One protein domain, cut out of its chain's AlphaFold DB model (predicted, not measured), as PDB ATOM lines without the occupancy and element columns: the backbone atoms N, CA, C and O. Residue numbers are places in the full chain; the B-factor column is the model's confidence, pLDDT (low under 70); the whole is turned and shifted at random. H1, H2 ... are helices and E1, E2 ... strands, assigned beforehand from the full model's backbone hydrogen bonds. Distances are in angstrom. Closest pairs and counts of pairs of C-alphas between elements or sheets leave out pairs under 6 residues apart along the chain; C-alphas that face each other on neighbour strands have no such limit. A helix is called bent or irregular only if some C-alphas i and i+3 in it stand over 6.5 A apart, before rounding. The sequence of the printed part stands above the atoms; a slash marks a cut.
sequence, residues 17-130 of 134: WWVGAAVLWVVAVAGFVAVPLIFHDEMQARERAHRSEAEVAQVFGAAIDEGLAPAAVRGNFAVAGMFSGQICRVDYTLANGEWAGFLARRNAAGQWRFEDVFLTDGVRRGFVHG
ATOM      1  N   TRP A  17     -36.339  -4.612  23.454       59.69
ATOM      2  CA  TRP A  17     -35.633  -3.987  24.579       59.69
ATOM      3  C   TRP A  17     -34.205  -4.520  24.753       59.69
ATOM      4  O   TRP A  17     -33.285  -3.745  25.007       59.69
ATOM      5  N   TRP A  18     -33.992  -5.823  24.551       69.75
ATOM      6  CA  TRP A  18     -32.668  -6.440  24.650       69.75
ATOM      7  C   TRP A  18     -31.763  -6.052  23.478       69.75
ATOM      8  O   TRP A  18     -30.560  -5.903  23.671       69.75
ATOM      9  N   VAL A  19     -32.328  -5.799  22.291       72.94
ATOM     10  CA  VAL A  19     -31.580  -5.264  21.141       72.94
ATOM     11  C   VAL A  19     -31.118  -3.836  21.432       72.94
ATOM     12  O   VAL A  19     -29.946  -3.526  21.235       72.94
ATOM     13  N   GLY A  20     -31.998  -2.985  21.970       74.62
ATOM     14  CA  GLY A  20     -31.633  -1.630  22.393       74.62
ATOM     15  C   GLY A  20     -30.545  -1.624  23.469       74.62
ATOM     16  O   GLY A  20     -29.552  -0.913  23.331       74.62
ATOM     17  N   ALA A  21     -30.683  -2.466  24.496       75.31
ATOM     18  CA  ALA A  21     -29.687  -2.605  25.557       75.31
ATOM     19  C   ALA A  21     -28.340  -3.139  25.033       75.31
ATOM     20  O   ALA A  21     -27.291  -2.626  25.419       75.31
ATOM     21  N   ALA A  22     -28.355  -4.116  24.121       75.62
ATOM     22  CA  ALA A  22     -27.145  -4.655  23.506       75.62
ATOM     23  C   ALA A  22     -26.424  -3.610  22.642       75.62
ATOM     24  O   ALA A  22     -25.209  -3.460  22.749       75.62
ATOM     25  N   VAL A  23     -27.158  -2.839  21.832       77.88
ATOM     26  CA  VAL A  23     -26.589  -1.750  21.022       77.88
ATOM     27  C   VAL A  23     -25.966  -0.677  21.915       77.88
ATOM     28  O   VAL A  23     -24.843  -0.243  21.663       77.88
ATOM     29  N   LEU A  24     -26.648  -0.286  22.993       80.31
ATOM     30  CA  LEU A  24     -26.154   0.727  23.928       80.31
ATOM     31  C   LEU A  24     -24.889   0.253  24.659       80.31
ATOM     32  O   LEU A  24     -23.953   1.030  24.843       80.31
ATOM     33  N   TRP A  25     -24.821  -1.037  24.995       79.69
ATOM     34  CA  TRP A  25     -23.636  -1.654  25.588       79.69
ATOM     35  C   TRP A  25     -22.454  -1.693  24.611       79.69
ATOM     36  O   TRP A  25     -21.344  -1.318  24.981       79.69
ATOM     37  N   VAL A  26     -22.685  -2.057  23.344       79.38
ATOM     38  CA  VAL A  26     -21.646  -2.039  22.300       79.38
ATOM     39  C   VAL A  26     -21.111  -0.623  22.073       79.38
ATOM     40  O   VAL A  26     -19.898  -0.449  21.997       79.38
ATOM     41  N   VAL A  27     -21.975   0.395  22.024       75.06
ATOM     42  CA  VAL A  27     -21.550   1.800  21.886       75.06
ATOM     43  C   VAL A  27     -20.755   2.265  23.109       75.06
ATOM     44  O   VAL A  27     -19.726   2.918  22.950       75.06
ATOM     45  N   ALA A  28     -21.181   1.897  24.321       77.44
ATOM     46  CA  ALA A  28     -20.469   2.244  25.549       77.44
ATOM     47  C   ALA A  28     -19.076   1.597  25.614       77.44
ATOM     48  O   ALA A  28     -18.103   2.275  25.934       77.44
ATOM     49  N   VAL A  29     -18.957   0.315  25.257       76.69
ATOM     50  CA  VAL A  29     -17.666  -0.389  25.208       76.69
ATOM     51  C   VAL A  29     -16.782   0.155  24.089       76.69
ATOM     52  O   VAL A  29     -15.603   0.405  24.318       76.69
ATOM     53  N   ALA A  30     -17.341   0.405  22.903       70.12
ATOM     54  CA  ALA A  30     -16.602   1.016  21.804       70.12
ATOM     55  C   ALA A  30     -16.071   2.406  22.188       70.12
ATOM     56  O   ALA A  30     -14.904   2.691  21.943       70.12
ATOM     57  N   GLY A  31     -16.876   3.240  22.855       67.44
ATOM     58  CA  GLY A  31     -16.438   4.535  23.382       67.44
ATOM     59  C   GLY A  31     -15.377   4.402  24.478       67.44
ATOM     60  O   GLY A  31     -14.367   5.100  24.442       67.44
ATOM     61  N   PHE A  32     -15.551   3.461  25.410       72.69
ATOM     62  CA  PHE A  32     -14.597   3.210  26.494       72.69
ATOM     63  C   PHE A  32     -13.241   2.699  25.994       72.69
ATOM     64  O   PHE A  32     -12.227   2.986  26.618       72.69
ATOM     65  N   VAL A  33     -13.199   1.972  24.876       63.81
ATOM     66  CA  VAL A  33     -11.950   1.494  24.260       63.81
ATOM     67  C   VAL A  33     -11.355   2.539  23.308       63.81
ATOM     68  O   VAL A  33     -10.143   2.734  23.300       63.81
ATOM     69  N   ALA A  34     -12.177   3.246  22.530       61.75
ATOM     70  CA  ALA A  34     -11.699   4.222  21.551       61.75
ATOM     71  C   ALA A  34     -11.106   5.483  22.199       61.75
ATOM     72  O   ALA A  34     -10.090   5.990  21.730       61.75
ATOM     73  N   VAL A  35     -11.696   5.977  23.293       62.06
ATOM     74  CA  VAL A  35     -11.213   7.180  23.994       62.06
ATOM     75  C   VAL A  35      -9.771   7.028  24.510       62.06
ATOM     76  O   VAL A  35      -8.943   7.869  24.163       62.06
ATOM     77  N   PRO A  36      -9.400   5.987  25.283       59.50
ATOM     78  CA  PRO A  36      -8.028   5.836  25.761       59.50
ATOM     79  C   PRO A  36      -7.023   5.587  24.635       59.50
ATOM     80  O   PRO A  36      -5.886   6.024  24.769       59.50
ATOM     81  N   LEU A  37      -7.415   4.955  23.521       60.75
ATOM     82  CA  LEU A  37      -6.523   4.776  22.369       60.75
ATOM     83  C   LEU A  37      -6.152   6.121  21.721       60.75
ATOM     84  O   LEU A  37      -4.974   6.374  21.490       60.75
ATOM     85  N   ILE A  38      -7.125   7.017  21.526       62.09
ATOM     86  CA  ILE A  38      -6.883   8.362  20.973       62.09
ATOM     87  C   ILE A  38      -6.025   9.199  21.932       62.09
ATOM     88  O   ILE A  38      -5.053   9.826  21.515       62.09
ATOM     89  N   PHE A  39      -6.330   9.166  23.233       60.06
ATOM     90  CA  PHE A  39      -5.530   9.868  24.241       60.06
ATOM     91  C   PHE A  39      -4.100   9.323  24.343       60.06
ATOM     92  O   PHE A  39      -3.170  10.089  24.598       60.06
ATOM     93  N   HIS A  40      -3.904   8.017  24.148       60.56
ATOM     94  CA  HIS A  40      -2.576   7.415  24.163       60.56
ATOM     95  C   HIS A  40      -1.741   7.871  22.961       60.56
ATOM     96  O   HIS A  40      -0.579   8.241  23.139       60.56
ATOM     97  N   ASP A  41      -2.338   7.934  21.768       62.66
ATOM     98  CA  ASP A  41      -1.671   8.450  20.568       62.66
ATOM     99  C   ASP A  41      -1.332   9.942  20.691       62.66
ATOM    100  O   ASP A  41      -0.217  10.350  20.354       62.66
ATOM    101  N   GLU A  42      -2.236  10.761  21.240       63.22
ATOM    102  CA  GLU A  42      -1.973  12.188  21.466       63.22
ATOM    103  C   GLU A  42      -0.866  12.429  22.501       63.22
ATOM    104  O   GLU A  42       0.002  13.283  22.296       63.22
ATOM    105  N   MET A  43      -0.855  11.664  23.598       61.19
ATOM    106  CA  MET A  43       0.195  11.752  24.619       61.19
ATOM    107  C   MET A  43       1.556  11.340  24.052       61.19
ATOM    108  O   MET A  43       2.536  12.066  24.219       61.19
ATOM    109  N   GLN A  44       1.618  10.230  23.310       65.44
ATOM    110  CA  GLN A  44       2.862   9.794  22.677       65.44
ATOM    111  C   GLN A  44       3.346  10.781  21.608       65.44
ATOM    112  O   GLN A  44       4.551  11.006  21.482       65.44
ATOM    113  N   ALA A  45       2.440  11.390  20.839       64.38
ATOM    114  CA  ALA A  45       2.796  12.413  19.860       64.38
ATOM    115  C   ALA A  45       3.402  13.656  20.532       64.38
ATOM    116  O   ALA A  45       4.420  14.165  20.062       64.38
ATOM    117  N   ARG A  46       2.837  14.101  21.664       63.62
ATOM    118  CA  ARG A  46       3.365  15.231  22.446       63.62
ATOM    119  C   ARG A  46       4.711  14.926  23.093       63.62
ATOM    120  O   ARG A  46       5.620  15.745  23.013       63.62
ATOM    121  N   GLU A  47       4.881  13.747  23.685       65.31
ATOM    122  CA  GLU A  47       6.168  13.341  24.265       65.31
ATOM    123  C   GLU A  47       7.273  13.237  23.207       65.31
ATOM    124  O   GLU A  47       8.402  13.675  23.442       65.31
ATOM    125  N   ARG A  48       6.958  12.694  22.022       67.06
ATOM    126  CA  ARG A  48       7.892  12.659  20.885       67.06
ATOM    127  C   ARG A  48       8.241  14.069  20.419       67.06
ATOM    128  O   ARG A  48       9.419  14.338  20.201       67.06
ATOM    129  N   ALA A  49       7.253  14.960  20.332       65.75
ATOM    130  CA  ALA A  49       7.477  16.353  19.962       65.75
ATOM    131  C   ALA A  49       8.418  17.063  20.943       65.75
ATOM    132  O   ALA A  49       9.441  17.590  20.517       65.75
ATOM    133  N   HIS A  50       8.161  16.979  22.251       68.50
ATOM    134  CA  HIS A  50       9.020  17.599  23.263       68.50
ATOM    135  C   HIS A  50      10.439  17.024  23.289       68.50
ATOM    136  O   HIS A  50      11.412  17.768  23.417       68.50
ATOM    137  N   ARG A  51      10.587  15.701  23.138       72.75
ATOM    138  CA  ARG A  51      11.914  15.074  23.069       72.75
ATOM    139  C   ARG A  51      12.694  15.570  21.856       72.75
ATOM    140  O   ARG A  51      13.881  15.858  21.970       72.75
ATOM    141  N   SER A  52      12.034  15.688  20.712       73.12
ATOM    142  CA  SER A  52      12.678  16.160  19.495       73.12
ATOM    143  C   SER A  52      12.932  17.670  19.488       73.12
ATOM    144  O   SER A  52      13.919  18.096  18.902       73.12
ATOM    145  N   GLU A  53      12.122  18.484  20.164       75.81
ATOM    146  CA  GLU A  53      12.427  19.904  20.394       75.81
ATOM    147  C   GLU A  53      13.709  20.071  21.219       75.81
ATOM    148  O   GLU A  53      14.590  20.843  20.839       75.81
ATOM    149  N   ALA A  54      13.848  19.303  22.306       80.38
ATOM    150  CA  ALA A  54      15.055  19.300  23.128       80.38
ATOM    151  C   ALA A  54      16.286  18.813  22.344       80.38
ATOM    152  O   ALA A  54      17.353  19.422  22.429       80.38
ATOM    153  N   GLU A  55      16.131  17.757  21.537       82.56
ATOM    154  CA  GLU A  55      17.178  17.250  20.643       82.56
ATOM    155  C   GLU A  55      17.618  18.327  19.641       82.56
ATOM    156  O   GLU A  55      18.807  18.610  19.515       82.56
ATOM    157  N   VAL A  56      16.669  18.992  18.975       82.69
ATOM    158  CA  VAL A  56      16.959  20.068  18.017       82.69
ATOM    159  C   VAL A  56      17.649  21.247  18.699       82.69
ATOM    160  O   VAL A  56      18.627  21.755  18.154       82.69
ATOM    161  N   ALA A  57      17.206  21.661  19.890       83.00
ATOM    162  CA  ALA A  57      17.850  22.736  20.644       83.00
ATOM    163  C   ALA A  57      19.302  22.393  21.012       83.00
ATOM    164  O   ALA A  57      20.189  23.237  20.875       83.00
ATOM    165  N   GLN A  58      19.564  21.152  21.431       83.81
ATOM    166  CA  GLN A  58      20.908  20.680  21.764       83.81
ATOM    167  C   GLN A  58      21.817  20.623  20.529       83.81
ATOM    168  O   GLN A  58      22.938  21.125  20.562       83.81
ATOM    169  N   VAL A  59      21.328  20.035  19.435       84.06
ATOM    170  CA  VAL A  59      22.045  19.901  18.158       84.06
ATOM    171  C   VAL A  59      22.337  21.277  17.557       84.06
ATOM    172  O   VAL A  59      23.435  21.515  17.061       84.06
ATOM    173  N   PHE A  60      21.384  22.207  17.629       81.19
ATOM    174  CA  PHE A  60      21.577  23.572  17.150       81.19
ATOM    175  C   PHE A  60      22.558  24.353  18.035       81.19
ATOM    176  O   PHE A  60      23.432  25.037  17.514       81.19
ATOM    177  N   GLY A  61      22.481  24.195  19.361       82.06
ATOM    178  CA  GLY A  61      23.459  24.761  20.294       82.06
ATOM    179  C   GLY A  61      24.885  24.274  20.020       82.06
ATOM    180  O   GLY A  61      25.798  25.089  19.912       82.06
ATOM    181  N   ALA A  62      25.063  22.968  19.804       82.12
ATOM    182  CA  ALA A  62      26.352  22.391  19.419       82.12
ATOM    183  C   ALA A  62      26.850  22.945  18.073       82.12
ATOM    184  O   ALA A  62      28.015  23.311  17.951       82.12
ATOM    185  N   ALA A  63      25.963  23.099  17.086       77.75
ATOM    186  CA  ALA A  63      26.316  23.698  15.804       77.75
ATOM    187  C   ALA A  63      26.762  25.171  15.922       77.75
ATOM    188  O   ALA A  63      27.603  25.611  15.141       77.75
ATOM    189  N   ILE A  64      26.236  25.934  16.890       78.06
ATOM    190  CA  ILE A  64      26.724  27.289  17.202       78.06
ATOM    191  C   ILE A  64      28.137  27.221  17.791       78.06
ATOM    192  O   ILE A  64      29.013  27.964  17.353       78.06
ATOM    193  N   ASP A  65      28.365  26.334  18.763       81.88
ATOM    194  CA  ASP A  65      29.667  26.189  19.426       81.88
ATOM    195  C   ASP A  65      30.764  25.689  18.463       81.88
ATOM    196  O   ASP A  65      31.922  26.088  18.580       81.88
ATOM    197  N   GLU A  66      30.400  24.876  17.467       78.12
ATOM    198  CA  GLU A  66      31.282  24.421  16.381       78.12
ATOM    199  C   GLU A  66      31.471  25.461  15.259       78.12
ATOM    200  O   GLU A  66      32.250  25.241  14.331       78.12
ATOM    201  N   GLY A  67      30.764  26.595  15.316       68.94
ATOM    202  CA  GLY A  67      30.831  27.651  14.302       68.94
ATOM    203  C   GLY A  67      30.142  27.309  12.975       68.94
ATOM    204  O   GLY A  67      30.375  27.986  11.974       68.94
ATOM    205  N   LEU A  68      29.299  26.271  12.947       71.31
ATOM    206  CA  LEU A  68      28.489  25.882  11.785       71.31
ATOM    207  C   LEU A  68      27.234  26.756  11.641       71.31
ATOM    208  O   LEU A  68      26.782  27.011  10.525       71.31
ATOM    209  N   ALA A  69      26.687  27.223  12.765       70.75
ATOM    210  CA  ALA A  69      25.602  28.196  12.824       70.75
ATOM    211  C   ALA A  69      26.137  29.596  13.188       70.75
ATOM    212  O   ALA A  69      27.194  29.710  13.816       70.75
ATOM    213  N   PRO A  70      25.434  30.688  12.831       68.62
ATOM    214  CA  PRO A  70      25.920  32.028  13.134       68.62
ATOM    215  C   PRO A  70      25.986  32.269  14.652       68.62
ATOM    216  O   PRO A  70      25.011  32.081  15.375       68.62
ATOM    217  N   ALA A  71      27.126  32.756  15.148       70.44
ATOM    218  CA  ALA A  71      27.315  33.027  16.579       70.44
ATOM    219  C   ALA A  71      26.357  34.102  17.129       70.44
ATOM    220  O   ALA A  71      26.041  34.098  18.316       70.44
ATOM    221  N   ALA A  72      25.853  34.990  16.260       68.00
ATOM    222  CA  ALA A  72      24.872  36.024  16.604       68.00
ATOM    223  C   ALA A  72      23.545  35.457  17.147       68.00
ATOM    224  O   ALA A  72      22.779  36.177  17.778       68.00
ATOM    225  N   VAL A  73      23.290  34.168  16.912       72.12
ATOM    226  CA  VAL A  73      22.070  33.460  17.309       72.12
ATOM    227  C   VAL A  73      22.170  32.899  18.740       72.12
ATOM    228  O   VAL A  73      21.174  32.480  19.332       72.12
ATOM    229  N   ARG A  74      23.374  32.894  19.334       76.44
ATOM    230  CA  ARG A  74      23.637  32.316  20.657       76.44
ATOM    231  C   ARG A  74      22.812  33.018  21.739       76.44
ATOM    232  O   ARG A  74      23.001  34.200  22.000       76.44
ATOM    233  N   GLY A  75      21.924  32.264  22.388       73.38
ATOM    234  CA  GLY A  75      21.064  32.761  23.469       73.38
ATOM    235  C   GLY A  75      19.787  33.476  23.016       73.38
ATOM    236  O   GLY A  75      18.969  33.801  23.867       73.38
ATOM    237  N   ASN A  76      19.581  33.662  21.708       81.44
ATOM    238  CA  ASN A  76      18.435  34.383  21.141       81.44
ATOM    239  C   ASN A  76      17.634  33.508  20.166       81.44
ATOM    240  O   ASN A  76      17.230  33.973  19.101       81.44
ATOM    241  N   PHE A  77      17.430  32.231  20.502       82.50
ATOM    242  CA  PHE A  77      16.644  31.309  19.682       82.50
ATOM    243  C   PHE A  77      15.615  30.531  20.500       82.50
ATOM    244  O   PHE A  77      15.791  30.295  21.695       82.50
ATOM    245  N   ALA A  78      14.560  30.094  19.823       81.75
ATOM    246  CA  ALA A  78      13.536  29.202  20.334       81.75
ATOM    247  C   ALA A  78      13.180  28.158  19.268       81.75
ATOM    248  O   ALA A  78      13.150  28.452  18.074       81.75
ATOM    249  N   VAL A  79      12.884  26.927  19.686       80.38
ATOM    250  CA  VAL A  79      12.359  25.905  18.771       80.38
ATOM    251  C   VAL A  79      10.854  26.132  18.636       80.38
ATOM    252  O   VAL A  79      10.086  25.874  19.559       80.38
ATOM    253  N   ALA A  80      10.439  26.667  17.492       70.81
ATOM    254  CA  ALA A  80       9.061  26.989  17.155       70.81
ATOM    255  C   ALA A  80       8.317  25.739  16.665       70.81
ATOM    256  O   ALA A  80       7.969  25.612  15.491       70.81
ATOM    257  N   GLY A  81       8.094  24.812  17.594       66.75
ATOM    258  CA  GLY A  81       7.216  23.664  17.421       66.75
ATOM    259  C   GLY A  81       7.661  22.625  16.388       66.75
ATOM    260  O   GLY A  81       8.556  22.812  15.554       66.75
ATOM    261  N   MET A  82       6.976  21.489  16.450       69.69
ATOM    262  CA  MET A  82       7.183  20.348  15.572       69.69
ATOM    263  C   MET A  82       5.982  20.163  14.639       69.69
ATOM    264  O   MET A  82       4.849  20.024  15.090       69.69
ATOM    265  N   PHE A  83       6.231  20.122  13.327       66.94
ATOM    266  CA  PHE A  83       5.162  20.019  12.324       66.94
ATOM    267  C   PHE A  83       4.795  18.569  11.985       66.94
ATOM    268  O   PHE A  83       3.646  18.287  11.658       66.94
ATOM    269  N   SER A  84       5.763  17.644  12.014       65.69
ATOM    270  CA  SER A  84       5.560  16.278  11.494       65.69
ATOM    271  C   SER A  84       6.440  15.192  12.126       65.69
ATOM    272  O   SER A  84       6.714  14.175  11.492       65.69
ATOM    273  N   GLY A  85       6.984  15.394  13.330       66.69
ATOM    274  CA  GLY A  85       7.951  14.442  13.913       66.69
ATOM    275  C   GLY A  85       9.358  14.518  13.298       66.69
ATOM    276  O   GLY A  85      10.330  14.077  13.900       66.69
ATOM    277  N   GLN A  86       9.468  15.073  12.088       72.31
ATOM    278  CA  GLN A  86      10.689  15.099  11.278       72.31
ATOM    279  C   GLN A  86      11.094  16.509  10.854       72.31
ATOM    280  O   GLN A  86      12.153  16.688  10.258       72.31
ATOM    281  N   ILE A  87      10.246  17.503  11.118       78.88
ATOM    282  CA  ILE A  87      10.491  18.899  10.768       78.88
ATOM    283  C   ILE A  87      10.209  19.761  11.993       78.88
ATOM    284  O   ILE A  87       9.088  19.753  12.510       78.88
ATOM    285  N   CYS A  88      11.219  20.518  12.403       80.69
ATOM    286  CA  CYS A  88      11.129  21.581  13.393       80.69
ATOM    287  C   CYS A  88      11.500  22.912  12.747       80.69
ATOM    288  O   CYS A  88      12.248  22.960  11.766       80.69
ATOM    289  N   ARG A  89      11.009  23.999  13.328       81.19
ATOM    290  CA  ARG A  89      11.483  25.344  13.019       81.19
ATOM    291  C   ARG A  89      12.252  25.878  14.219       81.19
ATOM    292  O   ARG A  89      11.829  25.686  15.351       81.19
ATOM    293  N   VAL A  90      13.387  26.517  13.983       81.25
ATOM    294  CA  VAL A  90      14.139  27.242  15.009       81.25
ATOM    295  C   VAL A  90      14.037  28.710  14.662       81.25
ATOM    296  O   VAL A  90      14.621  29.135  13.671       81.25
ATOM    297  N   ASP A  91      13.267  29.456  15.440       82.38
ATOM    298  CA  ASP A  91      13.155  30.901  15.301       82.38
ATOM    299  C   ASP A  91      14.230  31.581  16.129       82.38
ATOM    300  O   ASP A  91      14.572  31.132  17.223       82.38
ATOM    301  N   TYR A  92      14.771  32.671  15.608       76.56
ATOM    302  CA  TYR A  92      15.788  33.432  16.298       76.56
ATOM    303  C   TYR A  92      15.721  34.917  15.992       76.56
ATOM    304  O   TYR A  92      15.258  35.335  14.930       76.56
ATOM    305  N   THR A  93      16.206  35.709  16.942       75.81
ATOM    306  CA  THR A  93      16.304  37.159  16.803       75.81
ATOM    307  C   THR A  93      17.706  37.535  16.344       75.81
ATOM    308  O   THR A  93      18.707  37.187  16.972       75.81
ATOM    309  N   LEU A  94      17.776  38.251  15.228       71.88
ATOM    310  CA  LEU A  94      18.995  38.834  14.693       71.88
ATOM    311  C   LEU A  94      19.433  40.045  15.532       71.88
ATOM    312  O   LEU A  94      18.645  40.651  16.257       71.88
ATOM    313  N   ALA A  95      20.698  40.453  15.398       70.31
ATOM    314  CA  ALA A  95      21.243  41.609  16.123       70.31
ATOM    315  C   ALA A  95      20.530  42.940  15.798       70.31
ATOM    316  O   ALA A  95      20.594  43.881  16.583       70.31
ATOM    317  N   ASN A  96      19.846  43.016  14.652       72.88
ATOM    318  CA  ASN A  96      19.019  44.151  14.238       72.88
ATOM    319  C   ASN A  96      17.579  44.103  14.802       72.88
ATOM    320  O   ASN A  96      16.791  44.996  14.508       72.88
ATOM    321  N   GLY A  97      17.231  43.085  15.598       71.06
ATOM    322  CA  GLY A  97      15.894  42.892  16.169       71.06
ATOM    323  C   GLY A  97      14.894  42.192  15.244       71.06
ATOM    324  O   GLY A  97      13.754  41.966  15.652       71.06
ATOM    325  N   GLU A  98      15.289  41.828  14.022       73.06
ATOM    326  CA  GLU A  98      14.440  41.059  13.112       73.06
ATOM    327  C   GLU A  98      14.382  39.584  13.511       73.06
ATOM    328  O   GLU A  98      15.309  39.032  14.107       73.06
ATOM    329  N   TRP A  99      13.281  38.930  13.149       72.56
ATOM    330  CA  TRP A  99      13.110  37.496  13.338       72.56
ATOM    331  C   TRP A  99      13.467  36.749  12.061       72.56
ATOM    332  O   TRP A  99      12.957  37.054  10.984       72.56
ATOM    333  N   ALA A 100      14.300  35.728  12.204       72.81
ATOM    334  CA  ALA A 100      14.627  34.778  11.155       72.81
ATOM    335  C   ALA A 100      14.406  33.351  11.666       72.81
ATOM    336  O   ALA A 100      14.163  33.131  12.854       72.81
ATOM    337  N   GLY A 101      14.439  32.375  10.758       74.31
ATOM    338  CA  GLY A 101      14.180  30.992  11.126       74.31
ATOM    339  C   GLY A 101      14.958  29.981  10.299       74.31
ATOM    340  O   GLY A 101      15.103  30.123   9.085       74.31
ATOM    341  N   PHE A 102      15.410  28.922  10.965       77.56
ATOM    342  CA  PHE A 102      15.933  27.719  10.330       77.56
ATOM    343  C   PHE A 102      14.849  26.650  10.271       77.56
ATOM    344  O   PHE A 102      14.145  26.401  11.252       77.56
ATOM    345  N   LEU A 103      14.757  25.954   9.142       80.44
ATOM    346  CA  LEU A 103      14.026  24.695   9.073       80.44
ATOM    347  C   LEU A 103      14.990  23.552   9.385       80.44
ATOM    348  O   LEU A 103      15.940  23.314   8.643       80.44
ATOM    349  N   ALA A 104      14.725  22.834  10.469       81.50
ATOM    350  CA  ALA A 104      15.450  21.638  10.862       81.50
ATOM    351  C   ALA A 104      14.681  20.405  10.376       81.50
ATOM    352  O   ALA A 104      13.581  20.123  10.848       81.50
ATOM    353  N   ARG A 105      15.241  19.668   9.417       82.25
ATOM    354  CA  ARG A 105      14.671  18.423   8.887       82.25
ATOM    355  C   ARG A 105      15.516  17.230   9.302       82.25
ATOM    356  O   ARG A 105      16.728  17.247   9.105       82.25
ATOM    357  N   ARG A 106      14.887  16.174   9.806       81.38
ATOM    358  CA  ARG A 106      15.562  14.910  10.104       81.38
ATOM    359  C   ARG A 106      15.603  14.032   8.856       81.38
ATOM    360  O   ARG A 106      14.569  13.788   8.238       81.38
ATOM    361  N   ASN A 107      16.789  13.579   8.454       81.31
ATOM    362  CA  ASN A 107      16.936  12.650   7.330       81.31
ATOM    363  C   ASN A 107      16.626  11.198   7.754       81.31
ATOM    364  O   ASN A 107      16.472  10.898   8.938       81.31
ATOM    365  N   ALA A 108      16.567  10.276   6.786       76.94
ATOM    366  CA  ALA A 108      16.320   8.852   7.050       76.94
ATOM    367  C   ALA A 108      17.413   8.186   7.912       76.94
ATOM    368  O   ALA A 108      17.154   7.167   8.543       76.94
ATOM    369  N   ALA A 109      18.614   8.771   7.964       76.38
ATOM    370  CA  ALA A 109      19.713   8.334   8.823       76.38
ATOM    371  C   ALA A 109      19.635   8.916  10.253       76.38
ATOM    372  O   ALA A 109      20.547   8.708  11.047       76.38
ATOM    373  N   GLY A 110      18.577   9.662  10.586       76.00
ATOM    374  CA  GLY A 110      18.370  10.249  11.910       76.00
ATOM    375  C   GLY A 110      19.116  11.561  12.168       76.00
ATOM    376  O   GLY A 110      19.005  12.096  13.268       76.00
ATOM    377  N   GLN A 111      19.825  12.111  11.182       80.19
ATOM    378  CA  GLN A 111      20.595  13.349  11.319       80.19
ATOM    379  C   GLN A 111      19.731  14.579  11.037       80.19
ATOM    380  O   GLN A 111      18.897  14.569  10.127       80.19
ATOM    381  N   TRP A 112      19.982  15.662  11.770       80.81
ATOM    382  CA  TRP A 112      19.301  16.936  11.573       80.81
ATOM    383  C   TRP A 112      20.039  17.814  10.564       80.81
ATOM    384  O   TRP A 112      21.227  18.120  10.687       80.81
ATOM    385  N   ARG A 113      19.300  18.243   9.546       80.06
ATOM    386  CA  ARG A 113      19.734  19.200   8.537       80.06
ATOM    387  C   ARG A 113      19.043  20.527   8.788       80.06
ATOM    388  O   ARG A 113      17.817  20.576   8.791       80.06
ATOM    389  N   PHE A 114      19.827  21.583   8.942       79.75
ATOM    390  CA  PHE A 114      19.341  22.935   9.164       79.75
ATOM    391  C   PHE A 114      19.473  23.716   7.863       79.75
ATOM    392  O   PHE A 114      20.565  23.870   7.316       79.75
ATOM    393  N   GLU A 115      18.347  24.173   7.339       73.56
ATOM    394  CA  GLU A 115      18.294  25.056   6.182       73.56
ATOM    395  C   GLU A 115      17.929  26.456   6.670       73.56
ATOM    396  O   GLU A 115      16.861  26.671   7.242       73.56
ATOM    397  N   ASP A 116      18.853  27.386   6.464       64.44
ATOM    398  CA  ASP A 116      18.671  28.811   6.676       64.44
ATOM    399  C   ASP A 116      17.784  29.365   5.568       64.44
ATOM    400  O   ASP A 116      18.106  29.294   4.372       64.44
ATOM    401  N   VAL A 117      16.648  29.914   5.973       55.78
ATOM    402  CA  VAL A 117      15.796  30.698   5.094       55.78
ATOM    403  C   VAL A 117      15.995  32.148   5.509       55.78
ATOM    404  O   VAL A 117      15.184  32.705   6.244       55.78
ATOM    405  N   PHE A 118      17.081  32.773   5.042       49.81
ATOM    406  CA  PHE A 118      17.195  34.228   5.111       49.81
ATOM    407  C   PHE A 118      16.060  34.828   4.275       49.81
ATOM    408  O   PHE A 118      16.075  34.772   3.044       49.81
ATOM    409  N   LEU A 119      15.048  35.362   4.965       44.50
ATOM    410  CA  LEU A 119      13.863  35.962   4.349       44.50
ATOM    411  C   LEU A 119      14.196  37.248   3.574       44.50
ATOM    412  O   LEU A 119      13.427  37.630   2.697       44.50
ATOM    413  N   THR A 120      15.327  37.895   3.864       41.72
ATOM    414  CA  THR A 120      15.684  39.220   3.337       41.72
ATOM    415  C   THR A 120      16.510  39.183   2.049       41.72
ATOM    416  O   THR A 120      16.309  40.026   1.178       41.72
ATOM    417  N   ASP A 121      17.387  38.188   1.877       47.84
ATOM    418  CA  ASP A 121      18.446  38.250   0.851       47.84
ATOM    419  C   ASP A 121      18.281  37.180  -0.247       47.84
ATOM    420  O   ASP A 121      19.024  37.152  -1.227       47.84
ATOM    421  N   GLY A 122      17.339  36.243  -0.077       42.31
ATOM    422  CA  GLY A 122      17.066  35.157  -1.029       42.31
ATOM    423  C   GLY A 122      18.158  34.080  -1.129       42.31
ATOM    424  O   GLY A 122      17.989  33.093  -1.848       42.31
ATOM    425  N   VAL A 123      19.268  34.219  -0.398       47.50
ATOM    426  CA  VAL A 123      20.356  33.236  -0.377       47.50
ATOM    427  C   VAL A 123      20.040  32.139   0.639       47.50
ATOM    428  O   VAL A 123      20.162  32.329   1.847       47.50
ATOM    429  N   ARG A 124      19.679  30.952   0.140       52.03
ATOM    430  CA  ARG A 124      19.562  29.738   0.958       52.03
ATOM    431  C   ARG A 124      20.948  29.288   1.408       52.03
ATOM    432  O   ARG A 124      21.764  28.880   0.581       52.03
ATOM    433  N   ARG A 125      21.205  29.325   2.712       56.88
ATOM    434  CA  ARG A 125      22.380  28.693   3.330       56.88
ATOM    435  C   ARG A 125      21.899  27.506   4.147       56.88
ATOM    436  O   ARG A 125      20.748  27.450   4.539       56.88
ATOM    437  N   GLY A 126      22.723  26.494   4.347       59.31
ATOM    438  CA  GLY A 126      22.309  25.341   5.136       59.31
ATOM    439  C   GLY A 126      23.508  24.532   5.568       59.31
ATOM    440  O   GLY A 126      24.519  24.498   4.868       59.31
ATOM    441  N   PHE A 127      23.385  23.886   6.715       61.41
ATOM    442  CA  PHE A 127      24.402  23.006   7.261       61.41
ATOM    443  C   PHE A 127      23.753  21.703   7.727       61.41
ATOM    444  O   PHE A 127      22.591  21.650   8.137       61.41
ATOM    445  N   VAL A 128      24.502  20.611   7.616       59.22
ATOM    446  CA  VAL A 128      24.112  19.313   8.166       59.22
ATOM    447  C   VAL A 128      24.913  19.139   9.439       59.22
ATOM    448  O   VAL A 128      26.139  19.192   9.384       59.22
ATOM    449  N   HIS A 129      24.240  18.935  10.569       60.03
ATOM    450  CA  HIS A 129      24.932  18.594  11.803       60.03
ATOM    451  C   HIS A 129      24.688  17.117  12.115       60.03
ATOM    452  O   HIS A 129      23.549  16.644  12.174       60.03
ATOM    453  N   GLY A 130      25.782  16.372  12.273       51.41
ATOM    454  CA  GLY A 130      25.783  14.958  12.632       51.41
ATOM    455  C   GLY A 130      25.420  14.763  14.100       51.41
ATOM    456  O   GLY A 130      26.209  14.221  14.863       51.41
TER     457      GLY A 130
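This is residues 17 to 130 of the 134 residues of an uncharacterized protein of Spartobacteria bacterium LR76 (UniProt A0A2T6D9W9). One very long helix, H1, reaches out of a small head, in which a strongly twisted sheet of five strands folds back and forth and the last part of H1, residues 46 to 63, packs on one face of it. Residues 17 to 44 of H1 stand free and stick out as an arm, which makes the length of the whole. The printed part has 114 residues, with one named helix and then five named strands, H1 E1 E2 E3 E4 E5; the sheet has that same strand order, all antiparallel, and the class is mixed, helices and strands. The whole is extended, with a radius of gyration of the C-alphas of 21.7 A and spans of 73 by 29 by 24 A.

Start at H1, residues 17 to 65, which is on the sheet, in two layers, a helix on one face of a sheet. Look next at E1, residues 77 to 82: its closest C-alpha pair with H1 is Ala 49 and Met 82, 5.9 A. E1 and E2, residues 87 to 93, form a hairpin at 156 degrees, with N 80 and O 89 within hydrogen-bond range at 2.7 A. E2 and E3, residues 99 to 106, form the next hairpin, also at 156 degrees, with N 90 and O 102 at 2.8 A. E3 and E4, residues 112 to 117, form a hairpin at 149 degrees, with N 105 and O 113 at 2.8 A. E4 and E5, residues 124 to 129, form the last hairpin, at 163 degrees, with N 116 and O 125 at 2.7 A. The five strands are a meander, each the antiparallel neighbour of the one before. E1 and E5 are the edge strands, and they are apart. The closest C-alphas of H1 and E5 are those of Ala 63 and His 129, 6.6 A. In H1, 43 of 45 O i to N i+4 pairs are within hydrogen-bond range.

Find C-alpha 17 at (-35.633, -3.987, 24.579); from there H1 runs 72.1 A to C-alpha 65 at (29.667, 26.189, 19.426). H1 is neither bent nor irregular, but only just: C-alphas 33 and 36 are 6.0 A apart. E1 measures 15.1 A, E2 20.1 A, E3 22.9 A, E4 15.6 A and E5 16.5 A, ending at C-alpha 129 at (24.932, 18.594, 11.803).

The C-alphas farthest apart are those of Trp 17 and Gly 67, 74.3 A. Without the free stretch, the body of 86 residues spans 36 by 24 by 22 A. The printed part has no cut, and the link from H1 to E1, 11 residues, is long. The mean pLDDT of the printed part is 70.9; look for values under 70 at residues 33 to 50 and 116 to 130, among others.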